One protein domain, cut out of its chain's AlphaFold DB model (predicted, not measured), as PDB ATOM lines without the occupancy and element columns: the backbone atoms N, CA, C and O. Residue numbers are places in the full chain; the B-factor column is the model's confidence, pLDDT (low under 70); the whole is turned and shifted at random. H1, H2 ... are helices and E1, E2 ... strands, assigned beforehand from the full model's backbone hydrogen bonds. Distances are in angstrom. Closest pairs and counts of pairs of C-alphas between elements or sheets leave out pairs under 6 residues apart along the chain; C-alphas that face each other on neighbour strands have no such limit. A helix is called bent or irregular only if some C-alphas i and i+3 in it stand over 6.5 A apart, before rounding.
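What this domain is: This is residues 2 to 29, 45 to 129 and 212 to 294 of the 296 residues of a protein of Brevibacterium aurantiacum (UniProt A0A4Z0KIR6). Picture two strongly twisted sheets only partly face to face, a sandwich overlapping where E5 and E6 come near E8, E9 and E10. H6 and H7 cover one face of the larger sheet, the smaller sheet curls round H4, and residues 225 to 230 stick out. The printed part has 196 residues, with seven named helices and ten named strands in the order H1 E1 E2 E3 E4 E5 H2 H3 H4 E6 E7 H5 H6 H7 E8 E9 E10. The larger sheet, E7 E2 E3 E8 E9 E10, is antiparallel and the smaller, E1 E4 E5 E6, mixed; the class is mixed, helices and strands. The whole is compact, radius of gyration of the C-alphas 17.3 A, spanning 51 by 35 by 31 A.

How they stand to each other: Start at H1, residues 2 to 8, at the sheet's level beside E1, residues 18 to 25; their closest C-alphas, Thr 6 and Trp 23, are 5.4 A apart. E1 is parallel to E4, residues 72 to 79, with N 21 and O 74 within hydrogen-bond range at 2.9 A. E4 and E5, residues 84 to 90, form a hairpin (N 75 and O 87, 2.8 A); E6, residues 118 to 123, is antiparallel to E5 (N 88 and O 120, 2.9 A). H2, residues 91 to 94, only grazes this sheet. H3, residues 99 to 103, is close but not clearly touching H4, residues 108 to 116, which is irregular, C-alphas 109 and 112 being 7.4 A apart. In the larger sheet E2, residues 48 to 53, and E3, residues 59 to 66, form a hairpin (N 50 and O 62, 2.9 A), with E7, residues 217 to 220, antiparallel to E2 (N 49 and O 219, 2.8 A). H5, residues 229 to 234, touches H6, residues 236 to 247, only at the corner. H6 and H7, residues 254 to 263, lie on the same face, two layers with helices on one face of the sheet, at heights of 9.5 A and 8.4 A; this helical hairpin only just touches, with 3 pairs of C-alphas within 8 A. E8, residues 269 to 276, is antiparallel to E3 (N 63 and O 273, 2.8 A) and begins a meander, each strand the antiparallel neighbour of the one before, with E9, residues 281 to 285 (N 274 and O 283, 2.8 A), and E10, residues 289 to 293 (N 284 and O 290, 2.9 A). Every O i to N i+4 pair is within range in H1, H6 and H7; H3 has 0 of 1, H4 0 of 5 and H5 0 of 2, against 2 of 2, 4 of 6 and 2 of 3 O i to N i+3 pairs, and H2 is too short for an i+4 pair.

Where its parts are: Find C-alpha 2 at (0.427, -17.027, -30.485), where H1 begins. E3 runs 23.4 A, E1 22.8 A and H6 16.5 A; E10 ends at C-alpha 293, (-1.280, 0.940, -18.526).

The domain as a whole: The C-alphas farthest apart, Lys 105 and Ser 212, are 53.3 A apart. Residues 30 to 44 and 130 to 211 are not printed; the C-alpha gaps are 29.7 A and 22.0 A. Of the links printed whole none is long. The mean pLDDT of the printed part is 95.0, and no printed residue is under 70.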
ATOM      1  N   GLN A   2       0.950 -17.593 -31.747       85.75
ATOM      2  CA  GLN A   2       0.427 -17.027 -30.485       85.75
ATOM      3  C   GLN A   2       0.960 -17.714 -29.215       85.75
ATOM      4  O   GLN A   2       1.631 -17.085 -28.410       85.75
ATOM      5  N   LYS A   3       0.731 -19.031 -29.076       88.06
ATOM      6  CA  LYS A   3       1.142 -19.810 -27.894       88.06
ATOM      7  C   LYS A   3       2.618 -19.614 -27.524       88.06
ATOM      8  O   LYS A   3       2.940 -19.430 -26.358       88.06
ATOM      9  N   GLN A   4       3.510 -19.652 -28.516       91.62
ATOM     10  CA  GLN A   4       4.945 -19.487 -28.287       91.62
ATOM     11  C   GLN A   4       5.288 -18.042 -27.918       91.62
ATOM     12  O   GLN A   4       6.056 -17.839 -26.990       91.62
ATOM     13  N   ALA A   5       4.671 -17.053 -28.571       93.75
ATOM     14  CA  ALA A   5       4.879 -15.645 -28.242       93.75
ATOM     15  C   ALA A   5       4.488 -15.328 -26.787       93.75
ATOM     16  O   ALA A   5       5.247 -14.668 -26.081       93.75
ATOM     17  N   THR A   6       3.364 -15.866 -26.299       94.44
ATOM     18  CA  THR A   6       2.967 -15.714 -24.889       94.44
ATOM     19  C   THR A   6       3.971 -16.361 -23.939       94.44
ATOM     20  O   THR A   6       4.350 -15.743 -22.946       94.44
ATOM     21  N   LEU A   7       4.468 -17.563 -24.252       94.06
ATOM     22  CA  LEU A   7       5.521 -18.204 -23.455       94.06
ATOM     23  C   LEU A   7       6.807 -17.374 -23.418       94.06
ATOM     24  O   LEU A   7       7.373 -17.181 -22.345       94.06
ATOM     25  N   ASP A   8       7.237 -16.863 -24.571       94.75
ATOM     26  CA  ASP A   8       8.460 -16.069 -24.707       94.75
ATOM     27  C   ASP A   8       8.353 -14.707 -23.998       94.75
ATOM     28  O   ASP A   8       9.370 -14.135 -23.609       94.75
ATOM     29  N   SER A   9       7.132 -14.201 -23.794       95.56
ATOM     30  CA  SER A   9       6.870 -12.954 -23.062       95.56
ATOM     31  C   SER A   9       6.908 -13.093 -21.538       95.56
ATOM     32  O   SER A   9       6.924 -12.079 -20.844       95.56
ATOM     33  N   CYS A  10       6.909 -14.321 -21.007       95.38
ATOM     34  CA  CYS A  10       6.816 -14.553 -19.571       95.38
ATOM     35  C   CYS A  10       8.059 -14.026 -18.842       95.38
ATOM     36  O   CYS A  10       9.157 -14.573 -18.969       95.38
ATOM     37  N   THR A  11       7.884 -12.971 -18.046       95.00
ATOM     38  CA  THR A  11       8.966 -12.348 -17.276       95.00
ATOM     39  C   THR A  11       8.627 -12.287 -15.794       95.00
ATOM     40  O   THR A  11       7.486 -12.066 -15.400       95.00
ATOM     41  N   ARG A  12       9.628 -12.505 -14.934       94.69
ATOM     42  CA  ARG A  12       9.462 -12.389 -13.480       94.69
ATOM     43  C   ARG A  12       9.512 -10.922 -13.060       94.69
ATOM     44  O   ARG A  12      10.482 -10.231 -13.360       94.69
ATOM     45  N   LEU A  13       8.528 -10.491 -12.280       93.81
ATOM     46  CA  LEU A  13       8.431  -9.136 -11.740       93.81
ATOM     47  C   LEU A  13       9.066  -9.017 -10.350       93.81
ATOM     48  O   LEU A  13       9.860  -8.106 -10.085       93.81
ATOM     49  N   ASP A  14       8.733  -9.933  -9.436       91.00
ATOM     50  CA  ASP A  14       9.265  -9.922  -8.072       91.00
ATOM     51  C   ASP A  14       9.306 -11.309  -7.396       91.00
ATOM     52  O   ASP A  14       9.179 -12.354  -8.034       91.00
ATOM     53  N   GLY A  15       9.584 -11.321  -6.086       85.00
ATOM     54  CA  GLY A  15       9.709 -12.540  -5.286       85.00
ATOM     55  C   GLY A  15       8.428 -13.013  -4.587       85.00
ATOM     56  O   GLY A  15       8.554 -13.863  -3.704       85.00
ATOM     57  N   HIS A  16       7.259 -12.432  -4.877       81.25
ATOM     58  CA  HIS A  16       5.930 -12.962  -4.531       81.25
ATOM     59  C   HIS A  16       5.457 -13.975  -5.599       81.25
ATOM     60  O   HIS A  16       4.288 -14.075  -5.931       81.25
ATOM     61  N   PRO A  17       6.378 -14.795  -6.119       90.25
ATOM     62  CA  PRO A  17       6.406 -15.192  -7.542       90.25
ATOM     63  C   PRO A  17       5.374 -14.483  -8.454       90.25
ATOM     64  O   PRO A  17       4.441 -15.109  -8.947       90.25
ATOM     65  N   MET A  18       5.540 -13.175  -8.679       95.31
ATOM     66  CA  MET A  18       4.707 -12.420  -9.620       95.31
ATOM     67  C   MET A  18       5.373 -12.372 -10.999       95.31
ATOM     68  O   MET A  18       6.574 -12.096 -11.099       95.31
ATOM     69  N   PHE A  19       4.589 -12.591 -12.049       96.44
ATOM     70  CA  PHE A  19       5.023 -12.619 -13.444       96.44
ATOM     71  C   PHE A  19       4.249 -11.622 -14.300       96.44
ATOM     72  O   PHE A  19       3.221 -11.082 -13.900       96.44
ATOM     73  N   HIS A  20       4.753 -11.393 -15.500       96.81
ATOM     74  CA  HIS A  20       4.093 -10.644 -16.554       96.81
ATOM     75  C   HIS A  20       4.067 -11.476 -17.827       96.81
ATOM     76  O   HIS A  20       5.058 -12.135 -18.144       96.81
ATOM     77  N   LEU A  21       2.932 -11.451 -18.523       96.44
ATOM     78  CA  LEU A  21       2.739 -12.080 -19.821       96.44
ATOM     79  C   LEU A  21       2.000 -11.134 -20.766       96.44
ATOM     80  O   LEU A  21       1.106 -10.394 -20.357       96.44
ATOM     81  N   THR A  22       2.314 -11.245 -22.052       97.06
ATOM     82  CA  THR A  22       1.515 -10.671 -23.137       97.06
ATOM     83  C   THR A  22       0.765 -11.771 -23.879       97.06
ATOM     84  O   THR A  22       1.310 -12.848 -24.149       97.06
ATOM     85  N   TRP A  23      -0.476 -11.499 -24.254       96.56
ATOM     86  CA  TRP A  23      -1.328 -12.425 -24.983       96.56
ATOM     87  C   TRP A  23      -2.021 -11.720 -26.150       96.56
ATOM     88  O   TRP A  23      -2.507 -10.602 -26.012       96.56
ATOM     89  N   GLU A  24      -2.096 -12.384 -27.302       95.62
ATOM     90  CA  GLU A  24      -2.833 -11.883 -28.466       95.62
ATOM     91  C   GLU A  24      -3.746 -12.964 -29.025       95.62
ATOM     92  O   GLU A  24      -3.271 -14.067 -29.274       95.62
ATOM     93  N   GLY A  25      -5.026 -12.689 -29.274       94.25
ATOM     94  CA  GLY A  25      -5.935 -13.733 -29.750       94.25
ATOM     95  C   GLY A  25      -7.370 -13.286 -29.999       94.25
ATOM     96  O   GLY A  25      -7.697 -12.104 -29.974       94.25
ATOM     97  N   ALA A  26      -8.249 -14.239 -30.305       94.81
ATOM     98  CA  ALA A  26      -9.664 -13.943 -30.520       94.81
ATOM     99  C   ALA A  26     -10.376 -13.626 -29.190       94.81
ATOM    100  O   ALA A  26      -9.966 -14.155 -28.159       94.81
ATOM    101  N   PRO A  27     -11.447 -12.815 -29.198       92.81
ATOM    102  CA  PRO A  27     -12.302 -12.657 -28.026       92.81
ATOM    103  C   PRO A  27     -12.808 -14.005 -27.515       92.81
ATOM    104  O   PRO A  27     -13.039 -14.924 -28.305       92.81
ATOM    105  N   ALA A  28     -13.009 -14.104 -26.205       89.00
ATOM    106  CA  ALA A  28     -13.568 -15.286 -25.584       89.00
ATOM    107  C   ALA A  28     -14.945 -15.606 -26.163       89.00
ATOM    108  O   ALA A  28     -15.773 -14.728 -26.419       89.00
ATOM    109  N   THR A  29     -15.171 -16.894 -26.363       86.00
ATOM    110  CA  THR A  29     -16.461 -17.462 -26.736       86.00
ATOM    111  C   THR A  29     -16.909 -18.397 -25.628       86.00
ATOM    112  O   THR A  29     -16.101 -18.818 -24.795       86.00
ATOM    113  N   TYR A  45     -11.449 -17.525   3.527       79.62
ATOM    114  CA  TYR A  45     -11.621 -16.490   2.503       79.62
ATOM    115  C   TYR A  45     -11.605 -15.108   3.136       79.62
ATOM    116  O   TYR A  45     -12.355 -14.862   4.087       79.62
ATOM    117  N   ALA A  46     -10.783 -14.207   2.596       87.44
ATOM    118  CA  ALA A  46     -10.702 -12.858   3.136       87.44
ATOM    119  C   ALA A  46     -10.501 -11.718   2.120       87.44
ATOM    120  O   ALA A  46     -10.146 -10.606   2.497       87.44
ATOM    121  N   CYS A  47     -10.805 -11.942   0.839       94.38
ATOM    122  CA  CYS A  47     -10.758 -10.887  -0.172       94.38
ATOM    123  C   CYS A  47     -11.539  -9.635   0.266       94.38
ATOM    124  O   CYS A  47     -12.619  -9.718   0.857       94.38
ATOM    125  N   THR A  48     -10.982  -8.469  -0.048       98.00
ATOM    126  CA  THR A  48     -11.633  -7.165   0.139       98.00
ATOM    127  C   THR A  48     -11.499  -6.402  -1.160       98.00
ATOM    128  O   THR A  48     -10.392  -6.315  -1.684       98.00
ATOM    129  N   LEU A  49     -12.592  -5.859  -1.682       98.69
ATOM    130  CA  LEU A  49     -12.605  -5.022  -2.875       98.69
ATOM    131  C   LEU A  49     -13.371  -3.738  -2.574       98.69
ATOM    132  O   LEU A  49     -14.388  -3.776  -1.884       98.69
ATOM    133  N   PHE A  50     -12.941  -2.610  -3.127       98.81
ATOM    134  CA  PHE A  50     -13.735  -1.390  -3.081       98.81
ATOM    135  C   PHE A  50     -13.613  -0.558  -4.351       98.81
ATOM    136  O   PHE A  50     -12.543  -0.439  -4.937       98.81
ATOM    137  N   ALA A  51     -14.728   0.050  -4.747       98.75
ATOM    138  CA  ALA A  51     -14.815   1.017  -5.828       98.75
ATOM    139  C   ALA A  51     -15.035   2.415  -5.240       98.75
ATOM    140  O   ALA A  51     -15.943   2.624  -4.436       98.75
ATOM    141  N   ALA A  52     -14.222   3.370  -5.669       98.50
ATOM    142  CA  ALA A  52     -14.165   4.740  -5.182       98.50
ATOM    143  C   ALA A  52     -13.846   5.690  -6.354       98.50
ATOM    144  O   ALA A  52     -13.994   5.329  -7.524       98.50
ATOM    145  N   ALA A  53     -13.427   6.912  -6.047       98.19
ATOM    146  CA  ALA A  53     -12.850   7.844  -7.002       98.19
ATOM    147  C   ALA A  53     -11.455   8.280  -6.541       98.19
ATOM    148  O   ALA A  53     -11.145   8.223  -5.352       98.19
ATOM    149  N   ASP A  54     -10.620   8.737  -7.466       96.50
ATOM    150  CA  ASP A  54      -9.363   9.394  -7.134       96.50
ATOM    151  C   ASP A  54      -9.570  10.849  -6.671       96.50
ATOM    152  O   ASP A  54     -10.697  11.336  -6.502       96.50
ATOM    153  N   ALA A  55      -8.467  11.561  -6.423       91.62
ATOM    154  CA  ALA A  55      -8.502  12.959  -5.993       91.62
ATOM    155  C   ALA A  55      -9.232  13.871  -7.004       91.62
ATOM    156  O   ALA A  55     -10.004  14.754  -6.598       91.62
ATOM    157  N   ASP A  56      -9.052  13.601  -8.300       93.62
ATOM    158  CA  ASP A  56      -9.650  14.336  -9.419       93.62
ATOM    159  C   ASP A  56     -11.106  13.912  -9.687       93.62
ATOM    160  O   ASP A  56     -11.841  14.592 -10.405       93.62
ATOM    161  N   GLY A  57     -11.568  12.841  -9.038       96.31
ATOM    162  CA  GLY A  57     -12.915  12.301  -9.175       96.31
ATOM    163  C   GLY A  57     -13.043  11.225 -10.254       96.31
ATOM    164  O   GLY A  57     -14.167  10.812 -10.540       96.31
ATOM    165  N   ALA A  58     -11.940  10.759 -10.846       97.88
ATOM    166  CA  ALA A  58     -11.968   9.661 -11.803       97.88
ATOM    167  C   ALA A  58     -12.182   8.318 -11.076       97.88
ATOM    168  O   ALA A  58     -11.641   8.126  -9.986       97.88
ATOM    169  N   PRO A  59     -12.963   7.368 -11.628       98.56
ATOM    170  CA  PRO A  59     -13.255   6.120 -10.930       98.56
ATOM    171  C   PRO A  59     -12.012   5.251 -10.719       98.56
ATOM    172  O   PRO A  59     -11.190   5.075 -11.624       98.56
ATOM    173  N   LEU A  60     -11.924   4.668  -9.526       98.38
ATOM    174  CA  LEU A  60     -10.838   3.799  -9.084       98.38
ATOM    175  C   LEU A  60     -11.418   2.552  -8.417       98.38
ATOM    176  O   LEU A  60     -12.439   2.627  -7.730       98.38
ATOM    177  N   VAL A  61     -10.760   1.408  -8.586       98.88
ATOM    178  CA  VAL A  61     -11.091   0.174  -7.859       98.88
ATOM    179  C   VAL A  61      -9.838  -0.410  -7.237       98.88
ATOM    180  O   VAL A  61      -8.785  -0.385  -7.862       98.88
ATOM    181  N   ALA A  62      -9.938  -0.953  -6.033       98.75
ATOM    182  CA  ALA A  62      -8.819  -1.583  -5.352       98.75
ATOM    183  C   ALA A  62      -9.228  -2.913  -4.715       98.75
ATOM    184  O   ALA A  62     -10.391  -3.087  -4.347       98.75
ATOM    185  N   ARG A  63      -8.283  -3.850  -4.574       98.38
ATOM    186  CA  ARG A  63      -8.521  -5.127  -3.889       98.38
ATOM    187  C   ARG A  63      -7.309  -5.733  -3.203       98.38
ATOM    188  O   ARG A  63      -6.193  -5.618  -3.698       98.38
ATOM    189  N   ASN A  64      -7.592  -6.486  -2.146       98.44
ATOM    190  CA  ASN A  64      -6.755  -7.565  -1.638       98.44
ATOM    191  C   ASN A  64      -7.272  -8.894  -2.187       98.44
ATOM    192  O   ASN A  64      -8.471  -9.182  -2.087       98.44
ATOM    193  N   PHE A  65      -6.363  -9.713  -2.709       97.00
ATOM    194  CA  PHE A  65      -6.636 -11.119  -2.966       97.00
ATOM    195  C   PHE A  65      -6.027 -11.992  -1.876       97.00
ATOM    196  O   PHE A  65      -4.802 -12.085  -1.744       97.00
ATOM    197  N   ASP A  66      -6.900 -12.651  -1.123       94.69
ATOM    198  CA  ASP A  66      -6.530 -13.454   0.032       94.69
ATOM    199  C   ASP A  66      -6.811 -14.920  -0.270       94.69
ATOM    200  O   ASP A  66      -7.966 -15.334  -0.409       94.69
ATOM    201  N   TRP A  67      -5.735 -15.691  -0.414       91.56
ATOM    202  CA  TRP A  67      -5.787 -17.086  -0.837       91.56
ATOM    203  C   TRP A  67      -4.527 -17.845  -0.414       91.56
ATOM    204  O   TRP A  67      -3.566 -17.250   0.078       91.56
ATOM    205  N   ASP A  68      -4.500 -19.162  -0.625       90.25
ATOM    206  CA  ASP A  68      -3.289 -19.963  -0.436       90.25
ATOM    207  C   ASP A  68      -2.162 -19.488  -1.375       90.25
ATOM    208  O   ASP A  68      -2.455 -19.079  -2.500       90.25
ATOM    209  N   PRO A  69      -0.876 -19.579  -0.991       90.06
ATOM    210  CA  PRO A  69       0.222 -19.096  -1.825       90.06
ATOM    211  C   PRO A  69       0.352 -19.770  -3.191       90.06
ATOM    212  O   PRO A  69       0.311 -20.996  -3.284       90.06
ATOM    213  N   ALA A  70       0.581 -18.963  -4.231       91.00
ATOM    214  CA  ALA A  70       0.941 -19.425  -5.569       91.00
ATOM    215  C   ALA A  70       1.589 -18.342  -6.432       91.00
ATOM    216  O   ALA A  70       1.454 -17.156  -6.131       91.00
ATOM    217  N   PRO A  71       2.262 -18.738  -7.528       94.94
ATOM    218  CA  PRO A  71       2.640 -17.813  -8.580       94.94
ATOM    219  C   PRO A  71       1.426 -17.100  -9.184       94.94
ATOM    220  O   PRO A  71       0.420 -17.734  -9.505       94.94
ATOM    221  N   ALA A  72       1.548 -15.796  -9.397       96.00
ATOM    222  CA  ALA A  72       0.529 -14.965 -10.032       96.00
ATOM    223  C   ALA A  72       1.110 -14.246 -11.252       96.00
ATOM    224  O   ALA A  72       2.329 -14.098 -11.375       96.00
ATOM    225  N   SER A  73       0.260 -13.785 -12.164       97.00
ATOM    226  CA  SER A  73       0.693 -13.014 -13.327       97.00
ATOM    227  C   SER A  73      -0.200 -11.828 -13.623       97.00
ATOM    228  O   SER A  73      -1.419 -11.971 -13.618       97.00
ATOM    229  N   VAL A  74       0.405 -10.711 -14.018       98.06
ATOM    230  CA  VAL A  74      -0.268  -9.689 -14.822       98.06
ATOM    231  C   VAL A  74      -0.279 -10.148 -16.278       98.06
ATOM    232  O   VAL A  74       0.777 -10.448 -16.835       98.06
ATOM    233  N   VAL A  75      -1.456 -10.196 -16.893       97.69
ATOM    234  CA  VAL A  75      -1.643 -10.560 -18.300       97.69
ATOM    235  C   VAL A  75      -2.148  -9.341 -19.061       97.69
ATOM    236  O   VAL A  75      -3.251  -8.857 -18.805       97.69
ATOM    237  N   GLU A  76      -1.348  -8.861 -20.011       97.69
ATOM    238  CA  GLU A  76      -1.770  -7.851 -20.982       97.69
ATOM    239  C   GLU A  76      -2.300  -8.560 -22.226       97.69
ATOM    240  O   GLU A  76      -1.549  -9.250 -22.918       97.69
ATOM    241  N   SER A  77      -3.593  -8.416 -22.509       97.00
ATOM    242  CA  SER A  77      -4.210  -9.032 -23.685       97.00
ATOM    243  C   SER A  77      -4.504  -7.993 -24.757       97.00
ATOM    244  O   SER A  77      -5.082  -6.950 -24.455       97.00
ATOM    245  N   LYS A  78      -4.206  -8.321 -26.016       96.56
ATOM    246  CA  LYS A  78      -4.675  -7.596 -27.198       96.56
ATOM    247  C   LYS A  78      -5.486  -8.525 -28.091       96.56
ATOM    248  O   LYS A  78      -4.977  -9.489 -28.656       96.56
ATOM    249  N   LEU A  79      -6.770  -8.248 -28.212       95.56
ATOM    250  CA  LEU A  79      -7.692  -9.078 -28.960       95.56
ATOM    251  C   LEU A  79      -7.709  -8.679 -30.436       95.56
ATOM    252  O   LEU A  79      -7.532  -7.518 -30.807       95.56
ATOM    253  N   ASN A  80      -8.014  -9.645 -31.297       95.00
ATOM    254  CA  ASN A  80      -8.068  -9.459 -32.748       95.00
ATOM    255  C   ASN A  80      -9.164  -8.475 -33.200       95.00
ATOM    256  O   ASN A  80      -9.113  -7.988 -34.326       95.00
ATOM    257  N   ASN A  81     -10.154  -8.187 -32.346       93.94
ATOM    258  CA  ASN A  81     -11.188  -7.174 -32.589       93.94
ATOM    259  C   ASN A  81     -10.769  -5.756 -32.142       93.94
ATOM    260  O   ASN A  81     -11.574  -4.836 -32.242       93.94
ATOM    261  N   GLY A  82      -9.539  -5.579 -31.650       94.81
ATOM    262  CA  GLY A  82      -9.010  -4.306 -31.161       94.81
ATOM    263  C   GLY A  82      -9.146  -4.093 -29.653       94.81
ATOM    264  O   GLY A  82      -8.515  -3.173 -29.144       94.81
ATOM    265  N   ARG A  83      -9.897  -4.944 -28.938       96.62
ATOM    266  CA  ARG A  83     -10.052  -4.860 -27.480       96.62
ATOM    267  C   ARG A  83      -8.715  -5.104 -26.780       96.62
ATOM    268  O   ARG A  83      -8.001  -6.037 -27.135       96.62
ATOM    269  N   SER A  84      -8.407  -4.327 -25.750       97.75
ATOM    270  CA  SER A  84      -7.254  -4.561 -24.871       97.75
ATOM    271  C   SER A  84      -7.680  -4.728 -23.413       97.75
ATOM    272  O   SER A  84      -8.608  -4.059 -22.953       97.75
ATOM    273  N   THR A  85      -7.011  -5.621 -22.677       98.00
ATOM    274  CA  THR A  85      -7.313  -5.901 -21.262       98.00
ATOM    275  C   THR A  85      -6.044  -6.035 -20.417       98.00
ATOM    276  O   THR A  85      -4.993  -6.456 -20.905       98.00
ATOM    277  N   LEU A  86      -6.148  -5.662 -19.139       98.00
ATOM    278  CA  LEU A  86      -5.172  -5.953 -18.091       98.00
ATOM    279  C   LEU A  86      -5.869  -6.799 -17.037       98.00
ATOM    280  O   LEU A  86      -6.883  -6.368 -16.492       98.00
ATOM    281  N   ALA A  87      -5.323  -7.967 -16.727       98.00
ATOM    282  CA  ALA A  87      -5.861  -8.840 -15.694       98.00
ATOM    283  C   ALA A  87      -4.755  -9.384 -14.795       98.00
ATOM    284  O   ALA A  87      -3.612  -9.524 -15.232       98.00
ATOM    285  N   VAL A  88      -5.099  -9.722 -13.553       98.12
ATOM    286  CA  VAL A  88      -4.229 -10.513 -12.678       98.12
ATOM    287  C   VAL A  88      -4.807 -11.920 -12.551       98.12
ATOM    288  O   VAL A  88      -6.003 -12.091 -12.309       98.12
ATOM    289  N   THR A  89      -3.956 -12.927 -12.728       95.81
ATOM    290  CA  THR A  89      -4.318 -14.349 -12.742       95.81
ATOM    291  C   THR A  89      -3.494 -15.120 -11.719       95.81
ATOM    292  O   THR A  89      -2.292 -14.897 -11.585       95.81
ATOM    293  N   ASP A  90      -4.127 -16.078 -11.046       94.19
ATOM    294  CA  ASP A  90      -3.447 -17.110 -10.268       94.19
ATOM    295  C   ASP A  90      -3.002 -18.259 -11.183       94.19
ATOM    296  O   ASP A  90      -3.831 -18.947 -11.788       94.19
ATOM    297  N   LEU A  91      -1.695 -18.487 -11.306       94.06
ATOM    298  CA  LEU A  91      -1.161 -19.421 -12.297       94.06
ATOM    299  C   LEU A  91      -1.399 -20.901 -11.941       94.06
ATOM    300  O   LEU A  91      -1.205 -21.768 -12.800       94.06
ATOM    301  N   ARG A  92      -1.901 -21.226 -10.740       92.44
ATOM    302  CA  ARG A  92      -2.323 -22.605 -10.426       92.44
ATOM    303  C   ARG A  92      -3.431 -23.096 -11.337       92.44
ATOM    304  O   ARG A  92      -3.473 -24.282 -11.652       92.44
ATOM    305  N   TYR A  93      -4.286 -22.191 -11.803       89.62
ATOM    306  CA  TYR A  93      -5.404 -22.524 -12.686       89.62
ATOM    307  C   TYR A  93      -4.950 -22.924 -14.097       89.62
ATOM    308  O   TYR A  93      -5.749 -23.414 -14.889       89.62
ATOM    309  N   VAL A  94      -3.650 -22.799 -14.386       91.19
ATOM    310  CA  VAL A  94      -2.995 -23.340 -15.584       91.19
ATOM    311  C   VAL A  94      -1.879 -24.340 -15.252       91.19
ATOM    312  O   VAL A  94      -1.013 -24.608 -16.081       91.19
ATOM    313  N   GLY A  95      -1.894 -24.915 -14.042       90.69
ATOM    314  CA  GLY A  95      -0.984 -25.989 -13.628       90.69
ATOM    315  C   GLY A  95       0.394 -25.538 -13.131       90.69
ATOM    316  O   GLY A  95       1.298 -26.368 -13.008       90.69
ATOM    317  N   ILE A  96       0.576 -24.244 -12.843       93.31
ATOM    318  CA  ILE A  96       1.809 -23.695 -12.264       93.31
ATOM    319  C   ILE A  96       1.591 -23.472 -10.765       93.31
ATOM    320  O   ILE A  96       1.019 -22.473 -10.340       93.31
ATOM    321  N   GLU A  97       2.053 -24.414  -9.949       91.62
ATOM    322  CA  GLU A  97       1.844 -24.393  -8.494       91.62
ATOM    323  C   GLU A  97       3.007 -23.741  -7.745       91.62
ATOM    324  O   GLU A  97       2.865 -23.291  -6.609       91.62
ATOM    325  N   SER A  98       4.177 -23.672  -8.379       91.75
ATOM    326  CA  SER A  98       5.393 -23.121  -7.789       91.75
ATOM    327  C   SER A  98       6.246 -22.393  -8.821       91.75
ATOM    328  O   SER A  98       6.167 -22.653 -10.018       91.75
ATOM    329  N   GLU A  99       7.134 -21.513  -8.359       88.06
ATOM    330  CA  GLU A  99       8.079 -20.820  -9.244       88.06
ATOM    331  C   GLU A  99       8.970 -21.798 -10.032       88.06
ATOM    332  O   GLU A  99       9.277 -21.557 -11.198       88.06
ATOM    333  N   SER A 100       9.344 -22.935  -9.435       90.19
ATOM    334  CA  SER A 100      10.128 -23.972 -10.115       90.19
ATOM    335  C   SER A 100       9.418 -24.591 -11.319       90.19
ATOM    336  O   SER A 100      10.088 -25.073 -12.235       90.19
ATOM    337  N   ASP A 101       8.085 -24.554 -11.358       92.00
ATOM    338  CA  ASP A 101       7.311 -25.118 -12.464       92.00
ATOM    339  C   ASP A 101       7.499 -24.338 -13.765       92.00
ATOM    340  O   ASP A 101       7.406 -24.920 -14.843       92.00
ATOM    341  N   LEU A 102       7.863 -23.055 -13.678       87.88
ATOM    342  CA  LEU A 102       8.143 -22.215 -14.844       87.88
ATOM    343  C   LEU A 102       9.427 -22.619 -15.582       87.88
ATOM    344  O   LEU A 102       9.603 -22.276 -16.748       87.88
ATOM    345  N   GLY A 103      10.311 -23.388 -14.938       86.50
ATOM    346  CA  GLY A 103      11.460 -24.016 -15.597       86.50
ATOM    347  C   GLY A 103      11.118 -25.318 -16.333       86.50
ATOM    348  O   GLY A 103      11.955 -25.845 -17.069       86.50
ATOM    349  N   ASN A 104       9.911 -25.864 -16.145       91.69
ATOM    350  CA  ASN A 104       9.490 -27.140 -16.711       91.69
ATOM    351  C   ASN A 104       8.612 -26.935 -17.957       91.69
ATOM    352  O   ASN A 104       7.437 -26.592 -17.856       91.69
ATOM    353  N   LYS A 105       9.156 -27.268 -19.136       88.50
ATOM    354  CA  LYS A 105       8.459 -27.119 -20.428       88.50
ATOM    355  C   LYS A 105       7.122 -27.861 -20.522       88.50
ATOM    356  O   LYS A 105       6.242 -27.393 -21.238       88.50
ATOM    357  N   GLN A 106       6.973 -29.014 -19.861       89.88
ATOM    358  CA  GLN A 106       5.699 -29.738 -19.862       89.88
ATOM    359  C   GLN A 106       4.644 -29.001 -19.041       89.88
ATOM    360  O   GLN A 106       3.504 -28.918 -19.479       89.88
ATOM    361  N   LYS A 107       5.017 -28.427 -17.891       89.88
ATOM    362  CA  LYS A 107       4.087 -27.651 -17.059       89.88
ATOM    363  C   LYS A 107       3.733 -26.309 -17.693       89.88
ATOM    364  O   LYS A 107       2.571 -25.930 -17.726       89.88
ATOM    365  N   THR A 108       4.707 -25.613 -18.279       92.12
ATOM    366  CA  THR A 108       4.458 -24.309 -18.908       92.12
ATOM    367  C   THR A 108       3.661 -24.398 -20.198       92.12
ATOM    368  O   THR A 108       3.243 -23.364 -20.701       92.12
ATOM    369  N   GLN A 109       3.433 -25.585 -20.768       90.69
ATOM    370  CA  GLN A 109       2.718 -25.700 -22.038       90.69
ATOM    371  C   GLN A 109       1.319 -25.067 -21.986       90.69
ATOM    372  O   GLN A 109       0.840 -24.626 -23.023       90.69
ATOM    373  N   ASP A 110       0.675 -25.007 -20.823       89.38
ATOM    374  CA  ASP A 110      -0.677 -24.465 -20.669       89.38
ATOM    375  C   ASP A 110      -0.693 -23.037 -20.117       89.38
ATOM    376  O   ASP A 110      -1.751 -22.421 -20.049       89.38
ATOM    377  N   LEU A 111       0.479 -22.457 -19.831       91.19
ATOM    378  CA  LEU A 111       0.616 -21.074 -19.376       91.19
ATOM    379  C   LEU A 111      -0.111 -20.060 -20.283       91.19
ATOM    380  O   LEU A 111      -0.732 -19.147 -19.746       91.19
ATOM    381  N   PRO A 112      -0.147 -20.213 -21.624       91.44
ATOM    382  CA  PRO A 112      -0.894 -19.302 -22.486       91.44
ATOM    383  C   PRO A 112      -2.415 -19.365 -22.355       91.44
ATOM    384  O   PRO A 112      -3.042 -18.619 -23.088       91.44
ATOM    385  N   ARG A 113      -2.972 -20.244 -21.501       90.69
ATOM    386  CA  ARG A 113      -4.390 -20.268 -21.092       90.69
ATOM    387  C   ARG A 113      -4.684 -19.346 -19.896       90.69
ATOM    388  O   ARG A 113      -5.823 -19.286 -19.439       90.69
ATOM    389  N   CYS A 114      -3.674 -18.680 -19.322       90.50
ATOM    390  CA  CYS A 114      -3.847 -17.839 -18.130       90.50
ATOM    391  C   CYS A 114      -4.715 -16.594 -18.382       90.50
ATOM    392  O   CYS A 114      -5.316 -16.068 -17.446       90.50
ATOM    393  N   GLU A 115      -4.832 -16.151 -19.635       90.62
ATOM    394  CA  GLU A 115      -5.723 -15.073 -20.060       90.62
ATOM    395  C   GLU A 115      -7.196 -15.401 -19.803       90.62
ATOM    396  O   GLU A 115      -7.988 -14.481 -19.605       90.62
ATOM    397  N   ALA A 116      -7.565 -16.688 -19.824       89.81
ATOM    398  CA  ALA A 116      -8.934 -17.153 -19.611       89.81
ATOM    399  C   ALA A 116      -9.339 -17.190 -18.126       89.81
ATOM    400  O   ALA A 116     -10.523 -17.321 -17.820       89.81
ATOM    401  N   TYR A 117      -8.378 -17.055 -17.207       90.56
ATOM    402  CA  TYR A 117      -8.576 -17.198 -15.761       90.56
ATOM    403  C   TYR A 117      -8.250 -15.911 -14.998       90.56
ATOM    404  O   TYR A 117      -7.581 -15.944 -13.965       90.56
ATOM    405  N   ALA A 118      -8.729 -14.768 -15.495       94.06
ATOM    406  CA  ALA A 118      -8.646 -13.513 -14.754       94.06
ATOM    407  C   ALA A 118      -9.320 -13.666 -13.380       94.06
ATOM    408  O   ALA A 118     -10.414 -14.224 -13.295       94.06
ATOM    409  N   PHE A 119      -8.680 -13.160 -12.324       95.81
ATOM    410  CA  PHE A 119      -9.253 -13.017 -10.978       95.81
ATOM    411  C   PHE A 119      -9.793 -11.606 -10.731       95.81
ATOM    412  O   PHE A 119     -10.703 -11.405  -9.925       95.81
ATOM    413  N   ASP A 120      -9.229 -10.649 -11.444       98.38
ATOM    414  CA  ASP A 120      -9.650  -9.270 -11.554       98.38
ATOM    415  C   ASP A 120      -9.026  -8.682 -12.812       98.38
ATOM    416  O   ASP A 120      -7.976  -9.145 -13.267       98.38
ATOM    417  N   GLY A 121      -9.645  -7.646 -13.359       98.44
ATOM    418  CA  GLY A 121      -9.079  -6.949 -14.498       98.44
ATOM    419  C   GLY A 121      -9.885  -5.745 -14.937       98.44
ATOM    420  O   GLY A 121     -10.967  -5.464 -14.420       98.44
ATOM    421  N   ILE A 122      -9.334  -5.051 -15.924       98.69
ATOM    422  CA  ILE A 122      -9.924  -3.899 -16.593       98.69
ATOM    423  C   ILE A 122      -9.787  -4.055 -18.110       98.69
ATOM    424  O   ILE A 122      -8.786  -4.590 -18.596       98.69
ATOM    425  N   ASN A 123     -10.758  -3.549 -18.864       98.56
ATOM    426  CA  ASN A 123     -10.647  -3.406 -20.313       98.56
ATOM    427  C   ASN A 123     -10.467  -1.946 -20.775       98.56
ATOM    428  O   ASN A 123     -10.586  -0.998 -20.002       98.56
ATOM    429  N   ASP A 124     -10.170  -1.745 -22.055       97.88
ATOM    430  CA  ASP A 124      -9.974  -0.425 -22.682       97.88
ATOM    431  C   ASP A 124     -11.235   0.455 -22.777       97.88
ATOM    432  O   ASP A 124     -11.114   1.657 -23.028       97.88
ATOM    433  N   SER A 125     -12.419  -0.085 -22.475       98.19
ATOM    434  CA  SER A 125     -13.649   0.670 -22.184       98.19
ATOM    435  C   SER A 125     -13.759   1.083 -20.713       98.19
ATOM    436  O   SER A 125     -14.673   1.807 -20.319       98.19
ATOM    437  N   GLY A 126     -12.765   0.748 -19.893       98.44
ATOM    438  CA  GLY A 126     -12.697   1.098 -18.481       98.44
ATOM    439  C   GLY A 126     -13.662   0.300 -17.614       98.44
ATOM    440  O   GLY A 126     -13.961   0.755 -16.515       98.44
ATOM    441  N   VAL A 127     -14.167  -0.841 -18.093       98.81
ATOM    442  CA  VAL A 127     -14.969  -1.773 -17.295       98.81
ATOM    443  C   VAL A 127     -14.032  -2.621 -16.458       98.81
ATOM    444  O   VAL A 127     -13.135  -3.276 -16.988       98.81
ATOM    445  N   TYR A 128     -14.261  -2.606 -15.151       98.88
ATOM    446  CA  TYR A 128     -13.601  -3.447 -14.172       98.88
ATOM    447  C   TYR A 128     -14.530  -4.564 -13.708       98.88
ATOM    448  O   TYR A 128     -15.715  -4.334 -13.447       98.88
ATOM    449  N   ILE A 129     -13.946  -5.741 -13.508       98.88
ATOM    450  CA  ILE A 129     -14.542  -6.830 -12.743       98.88
ATOM    451  C   ILE A 129     -13.494  -7.443 -11.815       98.88
ATOM    452  O   ILE A 129     -12.332  -7.599 -12.189       98.88
ATOM    453  N   SER A 212     -28.282   5.698  -2.178       91.88
ATOM    454  CA  SER A 212     -28.399   7.029  -2.778       91.88
ATOM    455  C   SER A 212     -27.438   8.017  -2.110       91.88
ATOM    456  O   SER A 212     -27.455   8.190  -0.894       91.88
ATOM    457  N   GLY A 213     -26.593   8.666  -2.914       91.44
ATOM    458  CA  GLY A 213     -25.593   9.621  -2.432       91.44
ATOM    459  C   GLY A 213     -24.281   8.999  -1.943       91.44
ATOM    460  O   GLY A 213     -23.341   9.755  -1.707       91.44
ATOM    461  N   GLN A 214     -24.169   7.668  -1.851       96.31
ATOM    462  CA  GLN A 214     -22.911   7.003  -1.514       96.31
ATOM    463  C   GLN A 214     -22.017   6.887  -2.764       96.31
ATOM    464  O   GLN A 214     -22.367   6.184  -3.717       96.31
ATOM    465  N   PRO A 215     -20.844   7.548  -2.799       97.06
ATOM    466  CA  PRO A 215     -19.991   7.562  -3.986       97.06
ATOM    467  C   PRO A 215     -19.143   6.292  -4.142       97.06
ATOM    468  O   PRO A 215     -18.525   6.101  -5.191       97.06
ATOM    469  N   TRP A 216     -19.120   5.418  -3.137       98.25
ATOM    470  CA  TRP A 216     -18.243   4.255  -3.053       98.25
ATOM    471  C   TRP A 216     -19.021   2.940  -2.873       98.25
ATOM    472  O   TRP A 216     -20.203   2.940  -2.531       98.25
ATOM    473  N   MET A 217     -18.364   1.806  -3.116       98.00
ATOM    474  CA  MET A 217     -18.887   0.460  -2.851       98.00
ATOM    475  C   MET A 217     -17.780  -0.424  -2.283       98.00
ATOM    476  O   MET A 217     -16.645  -0.298  -2.721       98.00
ATOM    477  N   CYS A 218     -18.104  -1.313  -1.345       97.69
ATOM    478  CA  CYS A 218     -17.176  -2.292  -0.779       97.69
ATOM    479  C   CYS A 218     -17.780  -3.696  -0.897       97.69
ATOM    480  O   CYS A 218     -18.986  -3.857  -0.713       97.69
ATOM    481  N   LEU A 219     -16.939  -4.685  -1.187       97.88
ATOM    482  CA  LEU A 219     -17.271  -6.103  -1.279       97.88
ATOM    483  C   LEU A 219     -16.265  -6.918  -0.461       97.88
ATOM    484  O   LEU A 219     -15.056  -6.711  -0.564       97.88
ATOM    485  N   GLU A 220     -16.771  -7.868   0.318       95.31
ATOM    486  CA  GLU A 220     -16.000  -8.877   1.059       95.31
ATOM    487  C   GLU A 220     -16.691 -10.230   0.936       95.31
ATOM    488  O   GLU A 220     -17.742 -10.310   0.334       95.31
ATOM    489  N   ASN A 221     -16.173 -11.280   1.571       94.75
ATOM    490  CA  ASN A 221     -16.660 -12.660   1.419       94.75
ATOM    491  C   ASN A 221     -18.011 -13.005   2.074       94.75
ATOM    492  O   ASN A 221     -18.355 -14.184   2.153       94.75
ATOM    493  N   PHE A 222     -18.749 -12.034   2.617       92.88
ATOM    494  CA  PHE A 222     -20.092 -12.291   3.142       92.88
ATOM    495  C   PHE A 222     -21.136 -12.032   2.053       92.88
ATOM    496  O   PHE A 222     -20.998 -11.090   1.280       92.88
ATOM    497  N   HIS A 223     -22.194 -12.843   2.019       93.12
ATOM    498  CA  HIS A 223     -23.290 -12.690   1.062       93.12
ATOM    499  C   HIS A 223     -24.066 -11.395   1.348       93.12
ATOM    500  O   HIS A 223     -24.852 -11.337   2.293       93.12
ATOM    501  N   MET A 224     -23.811 -10.323   0.598       94.31
ATOM    502  CA  MET A 224     -24.273  -8.967   0.910       94.31
ATOM    503  C   MET A 224     -25.795  -8.815   0.896       94.31
ATOM    504  O   MET A 224     -26.317  -7.942   1.598       94.31
ATOM    505  N   SER A 225     -26.501  -9.626   0.110       91.94
ATOM    506  CA  SER A 225     -27.964  -9.675   0.034       91.94
ATOM    507  C   SER A 225     -28.608 -10.256   1.303       91.94
ATOM    508  O   SER A 225     -29.736  -9.894   1.633       91.94
ATOM    509  N   SER A 226     -27.881 -11.092   2.062       90.75
ATOM    510  CA  SER A 226     -28.352 -11.669   3.333       90.75
ATOM    511  C   SER A 226     -28.335 -10.686   4.501       90.75
ATOM    512  O   SER A 226     -28.881 -10.995   5.559       90.75
ATOM    513  N   PHE A 227     -27.706  -9.523   4.337       90.38
ATOM    514  CA  PHE A 227     -27.561  -8.526   5.390       90.38
ATOM    515  C   PHE A 227     -28.255  -7.229   4.998       90.38
ATOM    516  O   PHE A 227     -28.066  -6.712   3.890       90.38
ATOM    517  N   ALA A 228     -28.995  -6.656   5.951       91.44
ATOM    518  CA  ALA A 228     -29.384  -5.259   5.855       91.44
ATOM    519  C   ALA A 228     -28.123  -4.392   5.737       91.44
ATOM    520  O   ALA A 228     -27.064  -4.719   6.272       91.44
ATOM    521  N   GLU A 229     -28.230  -3.282   5.014       88.06
ATOM    522  CA  GLU A 229     -27.092  -2.414   4.712       88.06
ATOM    523  C   GLU A 229     -26.356  -1.932   5.970       88.06
ATOM    524  O   GLU A 229     -25.126  -1.993   6.026       88.06
ATOM    525  N   GLU A 230     -27.110  -1.533   6.994       90.50
ATOM    526  CA  GLU A 230     -26.610  -1.109   8.304       90.50
ATOM    527  C   GLU A 230     -25.863  -2.212   9.068       90.50
ATOM    528  O   GLU A 230     -24.908  -1.918   9.788       90.50
ATOM    529  N   ASP A 231     -26.220  -3.481   8.859       93.75
ATOM    530  CA  ASP A 231     -25.612  -4.620   9.549       93.75
ATOM    531  C   ASP A 231     -24.281  -5.050   8.924       93.75
ATOM    532  O   ASP A 231     -23.468  -5.713   9.576       93.75
ATOM    533  N   ARG A 232     -23.987  -4.632   7.687       93.81
ATOM    534  CA  ARG A 232     -22.720  -4.960   7.000       93.81
ATOM    535  C   ARG A 232     -21.497  -4.449   7.763       93.81
ATOM    536  O   ARG A 232     -20.430  -5.054   7.710       93.81
ATOM    537  N   ILE A 233     -21.663  -3.378   8.542       93.94
ATOM    538  CA  ILE A 233     -20.615  -2.785   9.385       93.94
ATOM    539  C   ILE A 233     -20.131  -3.718  10.510       93.94
ATOM    540  O   ILE A 233     -19.096  -3.449  11.124       93.94
ATOM    541  N   THR A 234     -20.868  -4.796  10.799       94.31
ATOM    542  CA  THR A 234     -20.470  -5.816  11.782       94.31
ATOM    543  C   THR A 234     -19.290  -6.665  11.297       94.31
ATOM    544  O   THR A 234     -18.556  -7.217  12.118       94.31
ATOM    545  N   HIS A 235     -19.041  -6.705   9.985       94.81
ATOM    546  CA  HIS A 235     -17.835  -7.286   9.404       94.81
ATOM    547  C   HIS A 235     -16.671  -6.299   9.546       94.81
ATOM    548  O   HIS A 235     -16.728  -5.170   9.064       94.81
ATOM    549  N   SER A 236     -15.607  -6.701  10.246       95.44
ATOM    550  CA  SER A 236     -14.542  -5.781  10.675       95.44
ATOM    551  C   SER A 236     -13.786  -5.127   9.517       95.44
ATOM    552  O   SER A 236     -13.565  -3.918   9.554       95.44
ATOM    553  N   ARG A 237     -13.419  -5.896   8.486       96.88
ATOM    554  CA  ARG A 237     -12.751  -5.367   7.290       96.88
ATOM    555  C   ARG A 237     -13.687  -4.416   6.527       96.88
ATOM    556  O   ARG A 237     -13.274  -3.293   6.222       96.88
ATOM    557  N   TYR A 238     -14.970  -4.774   6.390       97.38
ATOM    558  CA  TYR A 238     -15.965  -3.918   5.738       97.38
ATOM    559  C   TYR A 238     -16.122  -2.613   6.515       97.38
ATOM    560  O   TYR A 238     -16.154  -1.536   5.931       97.38
ATOM    561  N   SER A 239     -16.151  -2.698   7.849       97.69
ATOM    562  CA  SER A 239     -16.210  -1.552   8.754       97.69
ATOM    563  C   SER A 239     -15.056  -0.582   8.542       97.69
ATOM    564  O   SER A 239     -15.277   0.625   8.451       97.69
ATOM    565  N   THR A 240     -13.828  -1.095   8.452       98.19
ATOM    566  CA  THR A 240     -12.630  -0.288   8.192       98.19
ATOM    567  C   THR A 240     -12.701   0.381   6.820       98.19
ATOM    568  O   THR A 240     -12.451   1.585   6.713       98.19
ATOM    569  N   CYS A 241     -13.103  -0.367   5.789       97.88
ATOM    570  CA  CYS A 241     -13.260   0.146   4.431       97.88
ATOM    571  C   CYS A 241     -14.319   1.255   4.359       97.88
ATOM    572  O   CYS A 241     -14.017   2.377   3.952       97.88
ATOM    573  N   ALA A 242     -15.528   0.981   4.856       97.75
ATOM    574  CA  ALA A 242     -16.643   1.920   4.881       97.75
ATOM    575  C   ALA A 242     -16.290   3.210   5.633       97.75
ATOM    576  O   ALA A 242     -16.440   4.297   5.087       97.75
ATOM    577  N   LYS A 243     -15.725   3.113   6.845       98.06
ATOM    578  CA  LYS A 243     -15.331   4.296   7.636       98.06
ATOM    579  C   LYS A 243     -14.298   5.162   6.922       98.06
ATOM    580  O   LYS A 243     -14.391   6.390   6.979       98.06
ATOM    581  N   THR A 244     -13.313   4.537   6.280       98.12
ATOM    582  CA  THR A 244     -12.257   5.259   5.559       98.12
ATOM    583  C   THR A 244     -12.829   5.972   4.340       98.12
ATOM    584  O   THR A 244     -12.610   7.172   4.170       98.12
ATOM    585  N   LEU A 245     -13.628   5.262   3.540       98.25
ATOM    586  CA  LEU A 245     -14.259   5.809   2.344       98.25
ATOM    587  C   LEU A 245     -15.304   6.881   2.681       98.25
ATOM    588  O   LEU A 245     -15.369   7.894   1.994       98.25
ATOM    589  N   ASP A 246     -16.072   6.742   3.759       97.69
ATOM    590  CA  ASP A 246     -16.988   7.793   4.218       97.69
ATOM    591  C   ASP A 246     -16.237   9.049   4.659       97.69
ATOM    592  O   ASP A 246     -16.574  10.163   4.245       97.69
ATOM    593  N   SER A 247     -15.169   8.878   5.443       97.50
ATOM    594  CA  SER A 247     -14.347   9.993   5.928       97.50
ATOM    595  C   SER A 247     -13.695  10.767   4.783       97.50
ATOM    596  O   SER A 247     -13.533  11.986   4.872       97.50
ATOM    597  N   SER A 248     -13.367  10.083   3.684       97.44
ATOM    598  CA  SER A 248     -12.793  10.688   2.484       97.44
ATOM    599  C   SER A 248     -13.825  11.088   1.423       97.44
ATOM    600  O   SER A 248     -13.458  11.577   0.351       97.44
ATOM    601  N   ARG A 249     -15.126  10.910   1.698       97.00
ATOM    602  CA  ARG A 249     -16.229  11.123   0.739       97.00
ATOM    603  C   ARG A 249     -16.034  10.336  -0.565       97.00
ATOM    604  O   ARG A 249     -16.320  10.831  -1.654       97.00
ATOM    605  N   GLY A 250     -15.523   9.116  -0.439       97.38
ATOM    606  CA  GLY A 250     -15.238   8.179  -1.518       97.38
ATOM    607  C   GLY A 250     -14.065   8.577  -2.403       97.38
ATOM    608  O   GLY A 250     -13.979   8.058  -3.511       97.38
ATOM    609  N   LYS A 251     -13.195   9.493  -1.960       98.12
ATOM    610  CA  LYS A 251     -12.002   9.905  -2.706       98.12
ATOM    611  C   LYS A 251     -10.737   9.351  -2.069       98.12
ATOM    612  O   LYS A 251     -10.501   9.583  -0.889       98.12
ATOM    613  N   VAL A 252      -9.910   8.649  -2.833       97.56
ATOM    614  CA  VAL A 252      -8.643   8.076  -2.358       97.56
ATOM    615  C   VAL A 252      -7.587   8.163  -3.453       97.56
ATOM    616  O   VAL A 252      -7.858   7.830  -4.602       97.56
ATOM    617  N   SER A 253      -6.373   8.611  -3.128       97.75
ATOM    618  CA  SER A 253      -5.256   8.465  -4.069       97.75
ATOM    619  C   SER A 253      -4.897   6.984  -4.253       97.75
ATOM    620  O   SER A 253      -5.327   6.129  -3.478       97.75
ATOM    621  N   VAL A 254      -4.081   6.658  -5.260       97.75
ATOM    622  CA  VAL A 254      -3.575   5.283  -5.438       97.75
ATOM    623  C   VAL A 254      -2.827   4.805  -4.189       97.75
ATOM    624  O   VAL A 254      -3.011   3.666  -3.766       97.75
ATOM    625  N   ASP A 255      -2.026   5.673  -3.567       97.62
ATOM    626  CA  ASP A 255      -1.275   5.326  -2.359       97.62
ATOM    627  C   ASP A 255      -2.200   5.183  -1.140       97.62
ATOM    628  O   ASP A 255      -2.041   4.241  -0.364       97.62
ATOM    629  N   ASP A 256      -3.221   6.037  -1.003       98.25
ATOM    630  CA  ASP A 256      -4.238   5.888   0.051       98.25
ATOM    631  C   ASP A 256      -5.057   4.607  -0.127       98.25
ATOM    632  O   ASP A 256      -5.394   3.950   0.856       98.25
ATOM    633  N   ALA A 257      -5.346   4.216  -1.372       98.56
ATOM    634  CA  ALA A 257      -6.022   2.963  -1.663       98.56
ATOM    635  C   ALA A 257      -5.165   1.758  -1.243       98.56
ATOM    636  O   ALA A 257      -5.674   0.849  -0.592       98.56
ATOM    637  N   VAL A 258      -3.859   1.770  -1.540       98.56
ATOM    638  CA  VAL A 258      -2.920   0.740  -1.057       98.56
ATOM    639  C   VAL A 258      -2.833   0.737   0.473       98.56
ATOM    640  O   VAL A 258      -2.817  -0.332   1.080       98.56
ATOM    641  N   ASN A 259      -2.819   1.905   1.120       98.38
ATOM    642  CA  ASN A 259      -2.811   1.998   2.582       98.38
ATOM    643  C   ASN A 259      -4.085   1.409   3.199       98.38
ATOM    644  O   ASN A 259      -3.986   0.592   4.109       98.38
ATOM    645  N   LEU A 260      -5.262   1.718   2.648       98.69
ATOM    646  CA  LEU A 260      -6.518   1.114   3.095       98.69
ATOM    647  C   LEU A 260      -6.510  -0.410   2.911       98.69
ATOM    648  O   LEU A 260      -6.941  -1.152   3.791       98.69
ATOM    649  N   LEU A 261      -5.970  -0.899   1.794       98.62
ATOM    650  CA  LEU A 261      -5.774  -2.331   1.586       98.62
ATOM    651  C   LEU A 261      -4.800  -2.948   2.604       98.62
ATOM    652  O   LEU A 261      -4.994  -4.092   3.012       98.62
ATOM    653  N   ASN A 262      -3.780  -2.213   3.054       98.44
ATOM    654  CA  ASN A 262      -2.892  -2.660   4.129       98.44
ATOM    655  C   ASN A 262      -3.608  -2.742   5.483       98.44
ATOM    656  O   ASN A 262      -3.367  -3.692   6.227       98.44
ATOM    657  N   ASP A 263      -4.526  -1.819   5.772       98.31
ATOM    658  CA  ASP A 263      -5.300  -1.813   7.021       98.31
ATOM    659  C   ASP A 263      -6.237  -3.026   7.151       98.31
ATOM    660  O   ASP A 263      -6.530  -3.475   8.260       98.31
ATOM    661  N   VAL A 264      -6.691  -3.589   6.025       97.81
ATOM    662  CA  VAL A 264      -7.552  -4.790   5.980       97.81
ATOM    663  C   VAL A 264      -6.809  -6.063   5.553       97.81
ATOM    664  O   VAL A 264      -7.427  -7.117   5.376       97.81
ATOM    665  N   ARG A 265      -5.479  -5.990   5.409       96.62
ATOM    666  CA  ARG A 265      -4.615  -7.086   4.945       96.62
ATOM    667  C   ARG A 265      -4.672  -8.292   5.872       96.62
ATOM    668  O   ARG A 265      -4.681  -8.162   7.094       96.62
ATOM    669  N   GLN A 266      -4.613  -9.478   5.280       95.00
ATOM    670  CA  GLN A 266      -4.489 -10.736   6.000       95.00
ATOM    671  C   GLN A 266      -3.080 -11.331   5.866       95.00
ATOM    672  O   GLN A 266      -2.354 -11.034   4.911       95.00
ATOM    673  N   PRO A 267      -2.667 -12.228   6.783       93.44
ATOM    674  CA  PRO A 267      -1.389 -12.934   6.664       93.44
ATOM    675  C   PRO A 267      -1.232 -13.719   5.352       93.44
ATOM    676  O   PRO A 267      -0.112 -13.954   4.909       93.44
ATOM    677  N   HIS A 268      -2.353 -14.107   4.739       92.75
ATOM    678  CA  HIS A 268      -2.433 -14.842   3.478       92.75
ATOM    679  C   HIS A 268      -2.873 -13.958   2.291       92.75
ATOM    680  O   HIS A 268      -3.263 -14.488   1.252       92.75
ATOM    681  N   THR A 269      -2.791 -12.624   2.407       95.62
ATOM    682  CA  THR A 269      -2.914 -11.732   1.245       95.62
ATOM    683  C   THR A 269      -1.760 -11.981   0.291       95.62
ATOM    684  O   THR A 269      -0.595 -11.743   0.640       95.62
ATOM    685  N   GLN A 270      -2.099 -12.438  -0.911       95.62
ATOM    686  CA  GLN A 270      -1.134 -12.736  -1.955       95.62
ATOM    687  C   GLN A 270      -0.716 -11.437  -2.643       95.62
ATOM    688  O   GLN A 270       0.404 -10.958  -2.456       95.62
ATOM    689  N   TRP A 271      -1.656 -10.777  -3.312       97.38
ATOM    690  CA  TRP A 271      -1.394  -9.502  -3.962       97.38
ATOM    691  C   TRP A 271      -2.498  -8.488  -3.705       97.38
ATOM    692  O   TRP A 271      -3.613  -8.805  -3.284       97.38
ATOM    693  N   GLN A 272      -2.146  -7.243  -3.987       98.44
ATOM    694  CA  GLN A 272      -3.047  -6.104  -3.987       98.44
ATOM    695  C   GLN A 272      -3.100  -5.539  -5.402       98.44
ATOM    696  O   GLN A 272      -2.081  -5.542  -6.093       98.44
ATOM    697  N   SER A 273      -4.248  -5.043  -5.844       98.62
ATOM    698  CA  SER A 273      -4.349  -4.321  -7.116       98.62
ATOM    699  C   SER A 273      -5.157  -3.041  -6.961       98.62
ATOM    700  O   SER A 273      -6.113  -3.000  -6.193       98.62
ATOM    701  N   VAL A 274      -4.752  -1.988  -7.674       98.81
ATOM    702  CA  VAL A 274      -5.449  -0.701  -7.764       98.81
ATOM    703  C   VAL A 274      -5.566  -0.310  -9.234       98.81
ATOM    704  O   VAL A 274      -4.559  -0.119  -9.912       98.81
ATOM    705  N   TYR A 275      -6.792  -0.181  -9.725       98.81
ATOM    706  CA  TYR A 275      -7.123   0.152 -11.104       98.81
ATOM    707  C   TYR A 275      -7.638   1.583 -11.214       98.81
ATOM    708  O   TYR A 275      -8.551   1.968 -10.488       98.81
ATOM    709  N   GLY A 276      -7.100   2.350 -12.161       98.56
ATOM    710  CA  GLY A 276      -7.636   3.655 -12.554       98.56
ATOM    711  C   GLY A 276      -8.480   3.511 -13.815       98.56
ATOM    712  O   GLY A 276      -7.930   3.315 -14.901       98.56
ATOM    713  N   LEU A 277      -9.809   3.606 -13.696       98.50
ATOM    714  CA  LEU A 277     -10.715   3.144 -14.754       98.50
ATOM    715  C   LEU A 277     -10.746   4.060 -15.981       98.50
ATOM    716  O   LEU A 277     -10.865   3.594 -17.113       98.50
ATOM    717  N   SER A 278     -10.603   5.370 -15.773       96.81
ATOM    718  CA  SER A 278     -10.520   6.340 -16.871       96.81
ATOM    719  C   SER A 278      -9.163   6.310 -17.574       96.81
ATOM    720  O   SER A 278      -9.088   6.532 -18.778       96.81
ATOM    721  N   ALA A 279      -8.088   6.054 -16.824       96.06
ATOM    722  CA  ALA A 279      -6.724   6.069 -17.347       96.06
ATOM    723  C   ALA A 279      -6.283   4.717 -17.935       96.06
ATOM    724  O   ALA A 279      -5.255   4.672 -18.612       96.06
ATOM    725  N   GLY A 280      -7.029   3.641 -17.665       97.38
ATOM    726  CA  GLY A 280      -6.666   2.283 -18.059       97.38
ATOM    727  C   GLY A 280      -5.417   1.780 -17.336       97.38
ATOM    728  O   GLY A 280      -4.601   1.098 -17.948       97.38
ATOM    729  N   THR A 281      -5.204   2.177 -16.079       98.31
ATOM    730  CA  THR A 281      -3.983   1.857 -15.319       98.31
ATOM    731  C   THR A 281      -4.220   0.762 -14.292       98.31
ATOM    732  O   THR A 281      -5.316   0.658 -13.746       98.31
ATOM    733  N   LEU A 282      -3.171   0.005 -13.974       98.69
ATOM    734  CA  LEU A 282      -3.135  -0.984 -12.898       98.69
ATOM    735  C   LEU A 282      -1.841  -0.807 -12.099       98.69
ATOM    736  O   LEU A 282      -0.758  -0.889 -12.668       98.69
ATOM    737  N   ARG A 283      -1.947  -0.638 -10.783       98.69
ATOM    738  CA  ARG A 283      -0.854  -0.875  -9.839       98.69
ATOM    739  C   ARG A 283      -1.086  -2.215  -9.169       98.69
ATOM    740  O   ARG A 283      -2.072  -2.358  -8.452       98.69
ATOM    741  N   VAL A 284      -0.188  -3.174  -9.357       98.25
ATOM    742  CA  VAL A 284      -0.208  -4.450  -8.632       98.25
ATOM    743  C   VAL A 284       0.915  -4.476  -7.601       98.25
ATOM    744  O   VAL A 284       2.033  -4.046  -7.877       98.25
ATOM    745  N   VAL A 285       0.635  -4.971  -6.400       97.81
ATOM    746  CA  VAL A 285       1.607  -5.080  -5.310       97.81
ATOM    747  C   VAL A 285       1.678  -6.533  -4.857       97.81
ATOM    748  O   VAL A 285       0.758  -7.034  -4.215       97.81
ATOM    749  N   GLY A 286       2.778  -7.202  -5.205       94.81
ATOM    750  CA  GLY A 286       3.180  -8.483  -4.621       94.81
ATOM    751  C   GLY A 286       4.123  -8.233  -3.446       94.81
ATOM    752  O   GLY A 286       3.705  -7.853  -2.355       94.81
ATOM    753  N   LYS A 287       5.434  -8.365  -3.685       93.50
ATOM    754  CA  LYS A 287       6.464  -7.895  -2.735       93.50
ATOM    755  C   LYS A 287       6.766  -6.406  -2.887       93.50
ATOM    756  O   LYS A 287       7.223  -5.779  -1.934       93.50
ATOM    757  N   LYS A 288       6.582  -5.864  -4.088       94.69
ATOM    758  CA  LYS A 288       6.793  -4.451  -4.423       94.69
ATOM    759  C   LYS A 288       5.751  -4.007  -5.462       94.69
ATOM    760  O   LYS A 288       5.167  -4.880  -6.105       94.69
ATOM    761  N   PRO A 289       5.499  -2.697  -5.619       97.25
ATOM    762  CA  PRO A 289       4.566  -2.209  -6.627       97.25
ATOM    763  C   PRO A 289       5.129  -2.359  -8.046       97.25
ATOM    764  O   PRO A 289       6.325  -2.150  -8.270       97.25
ATOM    765  N   HIS A 290       4.243  -2.663  -8.993       98.00
ATOM    766  CA  HIS A 290       4.473  -2.633 -10.437       98.00
ATOM    767  C   HIS A 290       3.294  -1.931 -11.104       98.00
ATOM    768  O   HIS A 290       2.142  -2.221 -10.777       98.00
ATOM    769  N   ASP A 291       3.587  -1.015 -12.022       98.00
ATOM    770  CA  ASP A 291       2.594  -0.157 -12.664       98.00
ATOM    771  C   ASP A 291       2.450  -0.505 -14.151       98.00
ATOM    772  O   ASP A 291       3.440  -0.636 -14.871       98.00
ATOM    773  N   TYR A 292       1.204  -0.609 -14.601       98.12
ATOM    774  CA  TYR A 292       0.790  -0.958 -15.956       98.12
ATOM    775  C   TYR A 292      -0.212   0.054 -16.490       98.12
ATOM    776  O   TYR A 292      -0.936   0.716 -15.737       98.12
ATOM    777  N   ARG A 293      -0.288   0.141 -17.817       96.94
ATOM    778  CA  ARG A 293      -1.280   0.940 -18.526       96.94
ATOM    779  C   ARG A 293      -1.687   0.223 -19.803       96.94
ATOM    780  O   ARG A 293      -0.817  -0.207 -20.550       96.94
ATOM    781  N   LEU A 294      -2.991   0.153 -20.056       92.44
ATOM    782  CA  LEU A 294      -3.529  -0.319 -21.323       92.44
ATOM    783  C   LEU A 294      -2.896   0.466 -22.472       92.44
ATOM    784  O   LEU A 294      -2.819   1.700 -22.435       92.44
TER     785      LEU A 294